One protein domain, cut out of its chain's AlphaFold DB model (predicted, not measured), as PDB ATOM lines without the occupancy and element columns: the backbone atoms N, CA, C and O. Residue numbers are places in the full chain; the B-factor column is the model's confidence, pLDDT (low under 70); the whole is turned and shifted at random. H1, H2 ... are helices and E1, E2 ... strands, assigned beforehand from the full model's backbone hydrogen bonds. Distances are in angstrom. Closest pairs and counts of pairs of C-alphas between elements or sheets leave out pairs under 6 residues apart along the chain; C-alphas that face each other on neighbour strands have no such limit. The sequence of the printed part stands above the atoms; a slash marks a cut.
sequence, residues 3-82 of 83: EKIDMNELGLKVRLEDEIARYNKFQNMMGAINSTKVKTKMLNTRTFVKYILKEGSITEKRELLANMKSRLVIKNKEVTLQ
ATOM      1  N   GLU A   3     144.866 117.901 217.679       59.19
ATOM      2  CA  GLU A   3     145.654 118.530 216.614       59.19
ATOM      3  C   GLU A   3     145.542 120.057 216.578       59.19
ATOM      4  O   GLU A   3     146.497 120.709 216.165       59.19
ATOM      5  N   LYS A   4     144.431 120.604 217.092       63.81
ATOM      6  CA  LYS A   4     144.136 122.043 217.135       63.81
ATOM      7  C   LYS A   4     144.587 122.726 218.431       63.81
ATOM      8  O   LYS A   4     144.400 123.928 218.560       63.81
ATOM      9  N   ILE A   5     145.115 121.977 219.400       69.50
ATOM     10  CA  ILE A   5     145.478 122.546 220.697       69.50
ATOM     11  C   ILE A   5     146.850 123.208 220.602       69.50
ATOM     12  O   ILE A   5     147.831 122.542 220.262       69.50
ATOM     13  N   ASP A   6     146.904 124.500 220.926       67.62
ATOM     14  CA  ASP A   6     148.158 125.234 221.056       67.62
ATOM     15  C   ASP A   6     148.789 124.915 222.419       67.62
ATOM     16  O   ASP A   6     148.196 125.113 223.488       67.62
ATOM     17  N   MET A   7     149.999 124.369 222.375       72.31
ATOM     18  CA  MET A   7     150.772 123.965 223.544       72.31
ATOM     19  C   MET A   7     152.051 124.782 223.637       72.31
ATOM     20  O   MET A   7     152.580 125.283 222.644       72.31
ATOM     21  N   ASN A   8     152.607 124.866 224.844       73.31
ATOM     22  CA  ASN A   8     153.970 125.344 225.019       73.31
ATOM     23  C   ASN A   8     154.983 124.335 224.437       73.31
ATOM     24  O   ASN A   8     155.513 123.469 225.133       73.31
ATOM     25  N   GLU A   9     155.237 124.452 223.135       72.88
ATOM     26  CA  GLU A   9     156.116 123.558 222.379       72.88
ATOM     27  C   GLU A   9     157.565 123.588 222.885       72.88
ATOM     28  O   GLU A   9     158.236 122.556 222.889       72.88
ATOM     29  N   LEU A  10     158.027 124.740 223.386       73.75
ATOM     30  CA  LEU A  10     159.373 124.884 223.936       73.75
ATOM     31  C   LEU A  10     159.551 124.036 225.203       73.75
ATOM     32  O   LEU A  10     160.512 123.275 225.297       73.75
ATOM     33  N   GLY A  11     158.603 124.111 226.142       76.62
ATOM     34  CA  GLY A  11     158.653 123.317 227.377       76.62
ATOM     35  C   GLY A  11     158.572 121.811 227.114       76.62
ATOM     36  O   GLY A  11     159.293 121.023 227.727       76.62
ATOM     37  N   LEU A  12     157.748 121.402 226.146       81.62
ATOM     38  CA  LEU A  12     157.620 119.996 225.759       81.62
ATOM     39  C   LEU A  12     158.874 119.454 225.080       81.62
ATOM     40  O   LEU A  12     159.234 118.298 225.302       81.62
ATOM     41  N   LYS A  13     159.551 120.279 224.279       83.06
ATOM     42  CA  LYS A  13     160.802 119.902 223.627       83.06
ATOM     43  C   LYS A  13     161.916 119.658 224.643       83.06
ATOM     44  O   LYS A  13     162.575 118.630 224.551       83.06
ATOM     45  N   VAL A  14     162.075 120.546 225.626       84.75
ATOM     46  CA  VAL A  14     163.072 120.378 226.699       84.75
ATOM     47  C   VAL A  14     162.810 119.088 227.479       84.75
ATOM     48  O   VAL A  14     163.707 118.271 227.651       84.75
ATOM     49  N   ARG A  15     161.551 118.837 227.861       86.00
ATOM     50  CA  ARG A  15     161.179 117.602 228.564       86.00
ATOM     51  C   ARG A  15     161.460 116.344 227.733       86.00
ATOM     52  O   ARG A  15     161.937 115.349 228.272       86.00
ATOM     53  N   LEU A  16     161.174 116.381 226.431       86.50
ATOM     54  CA  LEU A  16     161.470 115.277 225.515       86.50
ATOM     55  C   LEU A  16     162.983 115.027 225.396       86.50
ATOM     56  O   LEU A  16     163.415 113.876 225.376       86.50
ATOM     57  N   GLU A  17     163.788 116.088 225.327       87.06
ATOM     58  CA  GLU A  17     165.250 115.993 225.306       87.06
ATOM     59  C   GLU A  17     165.791 115.327 226.578       87.06
ATOM     60  O   GLU A  17     166.607 114.406 226.478       87.06
ATOM     61  N   ASP A  18     165.273 115.704 227.749       89.12
ATOM     62  CA  ASP A  18     165.635 115.090 229.030       89.12
ATOM     63  C   ASP A  18     165.253 113.603 229.097       89.12
ATOM     64  O   ASP A  18     166.045 112.775 229.555       89.12
ATOM     65  N   GLU A  19     164.065 113.234 228.611       86.88
ATOM     66  CA  GLU A  19     163.602 111.841 228.570       86.88
ATOM     67  C   GLU A  19     164.521 110.974 227.695       86.88
ATOM     68  O   GLU A  19     164.950 109.889 228.096       86.88
ATOM     69  N   ILE A  20     164.891 111.484 226.515       87.56
ATOM     70  CA  ILE A  20     165.813 110.815 225.589       87.56
ATOM     71  C   ILE A  20     167.210 110.698 226.206       87.56
ATOM     72  O   ILE A  20     167.860 109.657 226.070       87.56
ATOM     73  N   ALA A  21     167.683 111.731 226.904       88.56
ATOM     74  CA  ALA A  21     168.963 111.694 227.602       88.56
ATOM     75  C   ALA A  21     168.969 110.629 228.711       88.56
ATOM     76  O   ALA A  21     169.910 109.832 228.788       88.56
ATOM     77  N   ARG A  22     167.903 110.557 229.525       88.81
ATOM     78  CA  ARG A  22     167.726 109.515 230.551       88.81
ATOM     79  C   ARG A  22     167.681 108.121 229.939       88.81
ATOM     80  O   ARG A  22     168.392 107.237 230.413       88.81
ATOM     81  N   TYR A  23     166.913 107.938 228.867       86.19
ATOM     82  CA  TYR A  23     166.816 106.663 228.162       86.19
ATOM     83  C   TYR A  23     168.172 106.210 227.612       86.19
ATOM     84  O   TYR A  23     168.606 105.090 227.876       86.19
ATOM     85  N   ASN A  24     168.893 107.092 226.915       86.75
ATOM     86  CA  ASN A  24     170.224 106.785 226.389       86.75
ATOM     87  C   ASN A  24     171.218 106.461 227.520       86.75
ATOM     88  O   ASN A  24     172.018 105.535 227.392       86.75
ATOM     89  N   LYS A  25     171.168 107.185 228.647       87.50
ATOM     90  CA  LYS A  25     172.000 106.892 229.825       87.50
ATOM     91  C   LYS A  25     171.686 105.514 230.410       87.50
ATOM     92  O   LYS A  25     172.611 104.772 230.731       87.50
ATOM     93  N   PHE A  26     170.407 105.170 230.520       86.88
ATOM     94  CA  PHE A  26     169.958 103.863 230.992       86.88
ATOM     95  C   PHE A  26     170.423 102.727 230.068       86.88
ATOM     96  O   PHE A  26     170.979 101.744 230.546       86.88
ATOM     97  N   GLN A  27     170.288 102.893 228.748       84.94
ATOM     98  CA  GLN A  27     170.787 101.936 227.750       84.94
ATOM     99  C   GLN A  27     172.297 101.692 227.880       84.94
ATOM    100  O   GLN A  27     172.739 100.543 227.895       84.94
ATOM    101  N   ASN A  28     173.080 102.763 228.048       83.31
ATOM    102  CA  ASN A  28     174.524 102.655 228.259       83.31
ATOM    103  C   ASN A  28     174.858 101.900 229.557       83.31
ATOM    104  O   ASN A  28     175.770 101.079 229.566       83.31
ATOM    105  N   MET A  29     174.121 102.159 230.645       84.75
ATOM    106  CA  MET A  29     174.311 101.474 231.931       84.75
ATOM    107  C   MET A  29     174.008  99.974 231.839       84.75
ATOM    108  O   MET A  29     174.702  99.173 232.453       84.75
ATOM    109  N   MET A  30     173.013  99.595 231.038       85.81
ATOM    110  CA  MET A  30     172.644  98.197 230.794       85.81
ATOM    111  C   MET A  30     173.595  97.468 229.827       85.81
ATOM    112  O   MET A  30     173.336  96.324 229.465       85.81
ATOM    113  N   GLY A  31     174.692  98.101 229.390       73.19
ATOM    114  CA  GLY A  31     175.689  97.464 228.525       73.19
ATOM    115  C   GLY A  31     175.194  97.189 227.103       73.19
ATOM    116  O   GLY A  31     175.770  96.356 226.404       73.19
ATOM    117  N   ALA A  32     174.146  97.883 226.647       68.75
ATOM    118  CA  ALA A  32     173.650  97.789 225.276       68.75
ATOM    119  C   ALA A  32     174.611  98.518 224.314       68.75
ATOM    120  O   ALA A  32     174.323  99.594 223.804       68.75
ATOM    121  N   ILE A  33     175.784  97.929 224.075       57.44
ATOM    122  CA  ILE A  33     176.882  98.499 223.270       57.44
ATOM    123  C   ILE A  33     176.463  98.740 221.801       57.44
ATOM    124  O   ILE A  33     177.059  99.568 221.116       57.44
ATOM    125  N   ASN A  34     175.381  98.094 221.344       56.09
ATOM    126  CA  ASN A  34     174.872  98.174 219.972       56.09
ATOM    127  C   ASN A  34     173.509  98.883 219.837       56.09
ATOM    128  O   ASN A  34     172.928  98.856 218.752       56.09
ATOM    129  N   SER A  35     172.953  99.489 220.897       59.06
ATOM    130  CA  SER A  35     171.674 100.195 220.762       59.06
ATOM    131  C   SER A  35     171.882 101.576 220.134       59.06
ATOM    132  O   SER A  35     172.640 102.423 220.612       59.06
ATOM    133  N   THR A  36     171.221 101.806 218.999       64.25
ATOM    134  CA  THR A  36     171.244 103.090 218.295       64.25
ATOM    135  C   THR A  36     170.777 104.192 219.244       64.25
ATOM    136  O   THR A  36     169.619 104.191 219.662       64.25
ATOM    137  N   LYS A  37     171.659 105.148 219.575       66.81
ATOM    138  CA  LYS A  37     171.290 106.317 220.390       66.81
ATOM    139  C   LYS A  37     170.073 106.999 219.773       66.81
ATOM    140  O   LYS A  37     170.135 107.474 218.634       66.81
ATOM    141  N   VAL A  38     168.987 107.082 220.536       69.38
ATOM    142  CA  VAL A  38     167.784 107.791 220.105       69.38
ATOM    143  C   VAL A  38     168.128 109.276 220.066       69.38
ATOM    144  O   VAL A  38     168.627 109.831 221.045       69.38
ATOM    145  N   LYS A  39     167.921 109.919 218.912       68.69
ATOM    146  CA  LYS A  39     168.139 111.360 218.738       68.69
ATOM    147  C   LYS A  39     166.811 112.091 218.854       68.69
ATOM    148  O   LYS A  39     165.836 111.680 218.232       68.69
ATOM    149  N   THR A  40     166.801 113.243 219.520       63.88
ATOM    150  CA  THR A  40     165.621 114.120 219.603       63.88
ATOM    151  C   THR A  40     165.071 114.494 218.230       63.88
ATOM    152  O   THR A  40     163.867 114.484 218.038       63.88
ATOM    153  N   LYS A  41     165.927 114.709 217.217       64.50
ATOM    154  CA  LYS A  41     165.478 114.967 215.832       64.50
ATOM    155  C   LYS A  41     164.604 113.854 215.232       64.50
ATOM    156  O   LYS A  41     163.876 114.123 214.286       64.50
ATOM    157  N   MET A  42     164.697 112.626 215.741       60.06
ATOM    158  CA  MET A  42     163.919 111.478 215.264       60.06
ATOM    159  C   MET A  42     162.496 111.455 215.847       60.06
ATOM    160  O   MET A  42     161.619 110.814 215.275       60.06
ATOM    161  N   LEU A  43     162.252 112.163 216.957       64.69
ATOM    162  CA  LEU A  43     160.965 112.215 217.646       64.69
ATOM    163  C   LEU A  43     160.426 113.649 217.651       64.69
ATOM    164  O   LEU A  43     161.002 114.554 218.242       64.69
ATOM    165  N   ASN A  44     159.287 113.858 216.996       74.44
ATOM    166  CA  ASN A  44     158.597 115.145 217.011       74.44
ATOM    167  C   ASN A  44     157.842 115.326 218.343       74.44
ATOM    168  O   ASN A  44     157.178 114.396 218.815       74.44
ATOM    169  N   THR A  45     157.873 116.539 218.901       79.69
ATOM    170  CA  THR A  45     157.093 116.983 220.066       79.69
ATOM    171  C   THR A  45     155.627 116.536 220.005       79.69
ATOM    172  O   THR A  45     155.076 116.072 220.998       79.69
ATOM    173  N   ARG A  46     154.986 116.574 218.829       80.00
ATOM    174  CA  ARG A  46     153.589 116.129 218.658       80.00
ATOM    175  C   ARG A  46     153.401 114.628 218.901       80.00
ATOM    176  O   ARG A  46     152.382 114.226 219.463       80.00
ATOM    177  N   THR A  47     154.358 113.801 218.492       83.50
ATOM    178  CA  THR A  47     154.334 112.355 218.755       83.50
ATOM    179  C   THR A  47     154.498 112.087 220.245       83.50
ATOM    180  O   THR A  47     153.779 111.258 220.796       83.50
ATOM    181  N   PHE A  48     155.370 112.846 220.910       84.88
ATOM    182  CA  PHE A  48     155.547 112.768 222.356       84.88
ATOM    183  C   PHE A  48     154.270 113.142 223.120       84.88
ATOM    184  O   PHE A  48     153.847 112.407 224.005       84.88
ATOM    185  N   VAL A  49     153.572 114.207 222.715       85.56
ATOM    186  CA  VAL A  49     152.257 114.559 223.284       85.56
ATOM    187  C   VAL A  49     151.255 113.420 223.093       85.56
ATOM    188  O   VAL A  49     150.584 113.030 224.048       85.56
ATOM    189  N   LYS A  50     151.146 112.862 221.877       86.25
ATOM    190  CA  LYS A  50     150.241 111.729 221.603       86.25
ATOM    191  C   LYS A  50     150.564 110.532 222.506       86.25
ATOM    192  O   LYS A  50     149.644 109.902 223.019       86.25
ATOM    193  N   TYR A  51     151.849 110.257 222.727       88.88
ATOM    194  CA  TYR A  51     152.309 109.218 223.644       88.88
ATOM    195  C   TYR A  51     151.884 109.497 225.092       88.88
ATOM    196  O   TYR A  51     151.223 108.651 225.684       88.88
ATOM    197  N   ILE A  52     152.164 110.685 225.640       88.69
ATOM    198  CA  ILE A  52     151.790 111.033 227.022       88.69
ATOM    199  C   ILE A  52     150.271 110.952 227.222       88.69
ATOM    200  O   ILE A  52     149.805 110.407 228.220       88.69
ATOM    201  N   LEU A  53     149.471 111.425 226.263       87.62
ATOM    202  CA  LEU A  53     148.006 111.348 226.350       87.62
ATOM    203  C   LEU A  53     147.467 109.914 226.288       87.62
ATOM    204  O   LEU A  53     146.402 109.647 226.845       87.62
ATOM    205  N   LYS A  54     148.187 108.993 225.645       90.69
ATOM    206  CA  LYS A  54     147.797 107.585 225.556       90.69
ATOM    207  C   LYS A  54     148.309 106.791 226.761       90.69
ATOM    208  O   LYS A  54     147.512 106.334 227.577       90.69
ATOM    209  N   GLU A  55     149.625 106.732 226.920       91.31
ATOM    210  CA  GLU A  55     150.340 105.820 227.822       91.31
ATOM    211  C   GLU A  55     150.887 106.508 229.085       91.31
ATOM    212  O   GLU A  55     151.249 105.832 230.043       91.31
ATOM    213  N   GLY A  56     150.951 107.843 229.111       88.50
ATOM    214  CA  GLY A  56     151.480 108.584 230.257       88.50
ATOM    215  C   GLY A  56     150.654 108.384 231.528       88.50
ATOM    216  O   GLY A  56     149.446 108.104 231.493       88.50
ATOM    217  N   SER A  57     151.296 108.573 232.676       94.00
ATOM    218  CA  SER A  57     150.615 108.554 233.968       94.00
ATOM    219  C   SER A  57     149.606 109.703 234.084       94.00
ATOM    220  O   SER A  57     149.653 110.700 233.357       94.00
ATOM    221  N   ILE A  58     148.674 109.591 235.034       92.75
ATOM    222  CA  ILE A  58     147.670 110.637 235.280       92.75
ATOM    223  C   ILE A  58     148.346 111.982 235.595       92.75
ATOM    224  O   ILE A  58     147.872 113.027 235.148       92.75
ATOM    225  N   THR A  59     149.456 111.967 236.333       92.44
ATOM    226  CA  THR A  59     150.218 113.174 236.675       92.44
ATOM    227  C   THR A  59     150.809 113.832 235.433       92.44
ATOM    228  O   THR A  59     150.618 115.026 235.229       92.44
ATOM    229  N   GLU A  60     151.436 113.060 234.548       88.44
ATOM    230  CA  GLU A  60     152.040 113.597 233.323       88.44
ATOM    231  C   GLU A  60     150.988 114.135 232.358       88.44
ATOM    232  O   GLU A  60     151.173 115.190 231.756       88.44
ATOM    233  N   LYS A  61     149.844 113.447 232.255       90.06
ATOM    234  CA  LYS A  61     148.687 113.937 231.502       90.06
ATOM    235  C   LYS A  61     148.203 115.274 232.064       90.06
ATOM    236  O   LYS A  61     147.959 116.196 231.293       90.06
ATOM    237  N   ARG A  62     148.102 115.414 233.390       89.00
ATOM    238  CA  ARG A  62     147.716 116.680 234.039       89.00
ATOM    239  C   ARG A  62     148.725 117.795 233.788       89.00
ATOM    240  O   ARG A  62     148.309 118.885 233.416       89.00
ATOM    241  N   GLU A  63     150.020 117.535 233.938       86.94
ATOM    242  CA  GLU A  63     151.075 118.518 233.650       86.94
ATOM    243  C   GLU A  63     151.080 118.955 232.183       86.94
ATOM    244  O   GLU A  63     151.244 120.137 231.879       86.94
ATOM    245  N   LEU A  64     150.886 118.011 231.260       85.94
ATOM    246  CA  LEU A  64     150.783 118.298 229.835       85.94
ATOM    247  C   LEU A  64     149.597 119.224 229.546       85.94
ATOM    248  O   LEU A  64     149.754 120.230 228.856       85.94
ATOM    249  N   LEU A  65     148.424 118.904 230.099       83.88
ATOM    250  CA  LEU A  65     147.212 119.710 229.943       83.88
ATOM    251  C   LEU A  65     147.337 121.084 230.623       83.88
ATOM    252  O   LEU A  65     146.823 122.064 230.097       83.88
ATOM    253  N   ALA A  66     148.057 121.186 231.744       82.56
ATOM    254  CA  ALA A  66     148.313 122.456 232.429       82.56
ATOM    255  C   ALA A  66     149.181 123.424 231.604       82.56
ATOM    256  O   ALA A  66     149.097 124.634 231.789       82.56
ATOM    257  N   ASN A  67     149.992 122.903 230.677       75.31
ATOM    258  CA  ASN A  67     150.819 123.694 229.762       75.31
ATOM    259  C   ASN A  67     150.111 124.043 228.436       75.31
ATOM    260  O   ASN A  67     150.745 124.569 227.512       75.31
ATOM    261  N   MET A  68     148.815 123.735 228.310       78.06
ATOM    262  CA  MET A  68     148.015 124.163 227.165       78.06
ATOM    263  C   MET A  68     147.722 125.657 227.257       78.06
ATOM    264  O   MET A  68     147.301 126.162 228.294       78.06
ATOM    265  N   LYS A  69     147.930 126.370 226.149       74.44
ATOM    266  CA  LYS A  69     147.566 127.790 226.045       74.44
ATOM    267  C   LYS A  69     146.077 127.962 225.760       74.44
ATOM    268  O   LYS A  69     145.477 128.957 226.156       74.44
ATOM    269  N   SER A  70     145.485 126.991 225.067       75.88
ATOM    270  CA  SER A  70     144.060 126.977 224.755       75.88
ATOM    271  C   SER A  70     143.219 126.707 226.003       75.88
ATOM    272  O   SER A  70     143.539 125.824 226.800       75.88
ATOM    273  N   ARG A  71     142.102 127.426 226.153       81.81
ATOM    274  CA  ARG A  71     141.132 127.169 227.223       81.81
ATOM    275  C   ARG A  71     140.172 126.057 226.810       81.81
ATOM    276  O   ARG A  71     139.739 125.995 225.663       81.81
ATOM    277  N   LEU A  72     139.830 125.186 227.755       83.38
ATOM    278  CA  LEU A  72     138.793 124.171 227.584       83.38
ATOM    279  C   LEU A  72     137.520 124.638 228.288       83.38
ATOM    280  O   LEU A  72     137.572 125.072 229.438       83.38
ATOM    281  N   VAL A  73     136.382 124.525 227.608       87.31
ATOM    282  CA  VAL A  73     135.063 124.834 228.164       87.31
ATOM    283  C   VAL A  73     134.303 123.531 228.349       87.31
ATOM    284  O   VAL A  73     134.229 122.712 227.436       87.31
ATOM    285  N   ILE A  74     133.729 123.343 229.537       89.25
ATOM    286  CA  ILE A  74     132.802 122.245 229.807       89.25
ATOM    287  C   ILE A  74     131.400 122.831 229.873       89.25
ATOM    288  O   ILE A  74     131.094 123.631 230.757       89.25
ATOM    289  N   LYS A  75     130.541 122.435 228.937       93.00
ATOM    290  CA  LYS A  75     129.142 122.867 228.885       93.00
ATOM    291  C   LYS A  75     128.288 121.718 228.377       93.00
ATOM    292  O   LYS A  75     128.682 121.024 227.454       93.00
ATOM    293  N   ASN A  76     127.118 121.502 228.978       93.44
ATOM    294  CA  ASN A  76     126.178 120.457 228.551       93.44
ATOM    295  C   ASN A  76     126.795 119.045 228.478       93.44
ATOM    296  O   ASN A  76     126.440 118.259 227.607       93.44
ATOM    297  N   LYS A  77     127.712 118.718 229.402       92.56
ATOM    298  CA  LYS A  77     128.496 117.464 229.407       92.56
ATOM    299  C   LYS A  77     129.405 117.272 228.181       92.56
ATOM    300  O   LYS A  77     129.989 116.204 228.033       92.56
ATOM    301  N   GLU A  78     129.584 118.298 227.357       88.12
ATOM    302  CA  GLU A  78     130.564 118.332 226.277       88.12
ATOM    303  C   GLU A  78     131.781 119.164 226.679       88.12
ATOM    304  O   GLU A  78     131.670 120.170 227.387       88.12
ATOM    305  N   VAL A  79     132.952 118.729 226.214       85.31
ATOM    306  CA  VAL A  79     134.208 119.467 226.351       85.31
ATOM    307  C   VAL A  79     134.552 120.061 224.992       85.31
ATOM    308  O   VAL A  79     134.705 119.324 224.018       85.31
ATOM    309  N   THR A  80     134.710 121.379 224.928       85.56
ATOM    310  CA  THR A  80     135.071 122.103 223.704       85.56
ATOM    311  C   THR A  80     136.331 122.941 223.910       85.56
ATOM    312  O   THR A  80     136.694 123.293 225.034       85.56
ATOM    313  N   LEU A  81     137.044 123.220 222.816       83.19
ATOM    314  CA  LEU A  81     138.136 124.191 222.815       83.19
ATOM    315  C   LEU A  81     137.513 125.584 222.694       83.19
ATOM    316  O   LEU A  81     136.654 125.785 221.838       83.19
ATOM    317  N   GLN A  82     137.927 126.516 223.546       79.12
ATOM    318  CA  GLN A  82     137.557 127.917 223.406       79.12
ATOM    319  C   GLN A  82     138.293 128.496 222.191       79.12
ATOM    320  O   GLN A  82     139.515 128.345 222.107       79.12
TER     321      GLN A  82
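AT A GLANCE: This is residues 3 to 82 of the 83 residues of an uncharacterized protein of Candidatus Portnoybacteria bacterium RBG_13_40_8 (UniProt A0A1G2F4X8). A loose rod with a helical hairpin, H2 and H3, in its middle: the long helix H1 reaches out towards one end, and a small hairpin of two short strands, E1 and E2, makes the other end. After H1 the unnamed residues 30 to 44 fold back from the far end of H1 to H2. The printed part has 80 residues, with named elements in the order H1, H2, H3, E1, E2; the two strands form one antiparallel sheet, and the class is mostly helix. The whole is loose, with a radius of gyration of the C-alphas of 15.9 A and spans of 55 by 21 by 15 A.

IN THESE COORDINATES: H1, residues 9 to 29, begins with C-alpha 9 at (156.116, 123.558, 222.379) and is 30.2 A long from first to last C-alpha. H2, residues 45 to 55, measures 15.2 A, and H3, residues 58 to 66, measures 12.2 A. E1, residues 72 to 75, is 9.8 A long. E2, residues 78 to 81, is 10.2 A long and ends with C-alpha 81 at (138.136, 124.191, 222.815).

HOW THE PARTS SIT: H1 touches H2 with residues 9 to 16 alone; the closest C-alphas are those of Lys 13 and Thr 45, 5.9 A apart. Their lines are only just about perpendicular, at 70.4 degrees. H2 and H3 touch as a helical hairpin, with the C-alphas of Leu 53 and Lys 61 closest at 5.8 A, at a steep tilt of 39 degrees, opposite ways. H1 and H3 are only just apart, 8.1 A at the closest. E1 and E2 form an antiparallel hairpin at 149 degrees, with N 73 and O 80 within hydrogen-bond range at 2.9 A. H1 and H2 are apart from both strands. In H1, H2 and H3 every O i to N i+4 pair is within hydrogen-bond range.

THE WHOLE: The two C-alphas farthest apart, those of Ile 33 and Asn 76, are 55.5 A apart. The printed part has no cut, and the link from H1 to H2 is long, with 15 residues. The model's pLDDT is under 70 in residues 3 to 6 and 32 to 43.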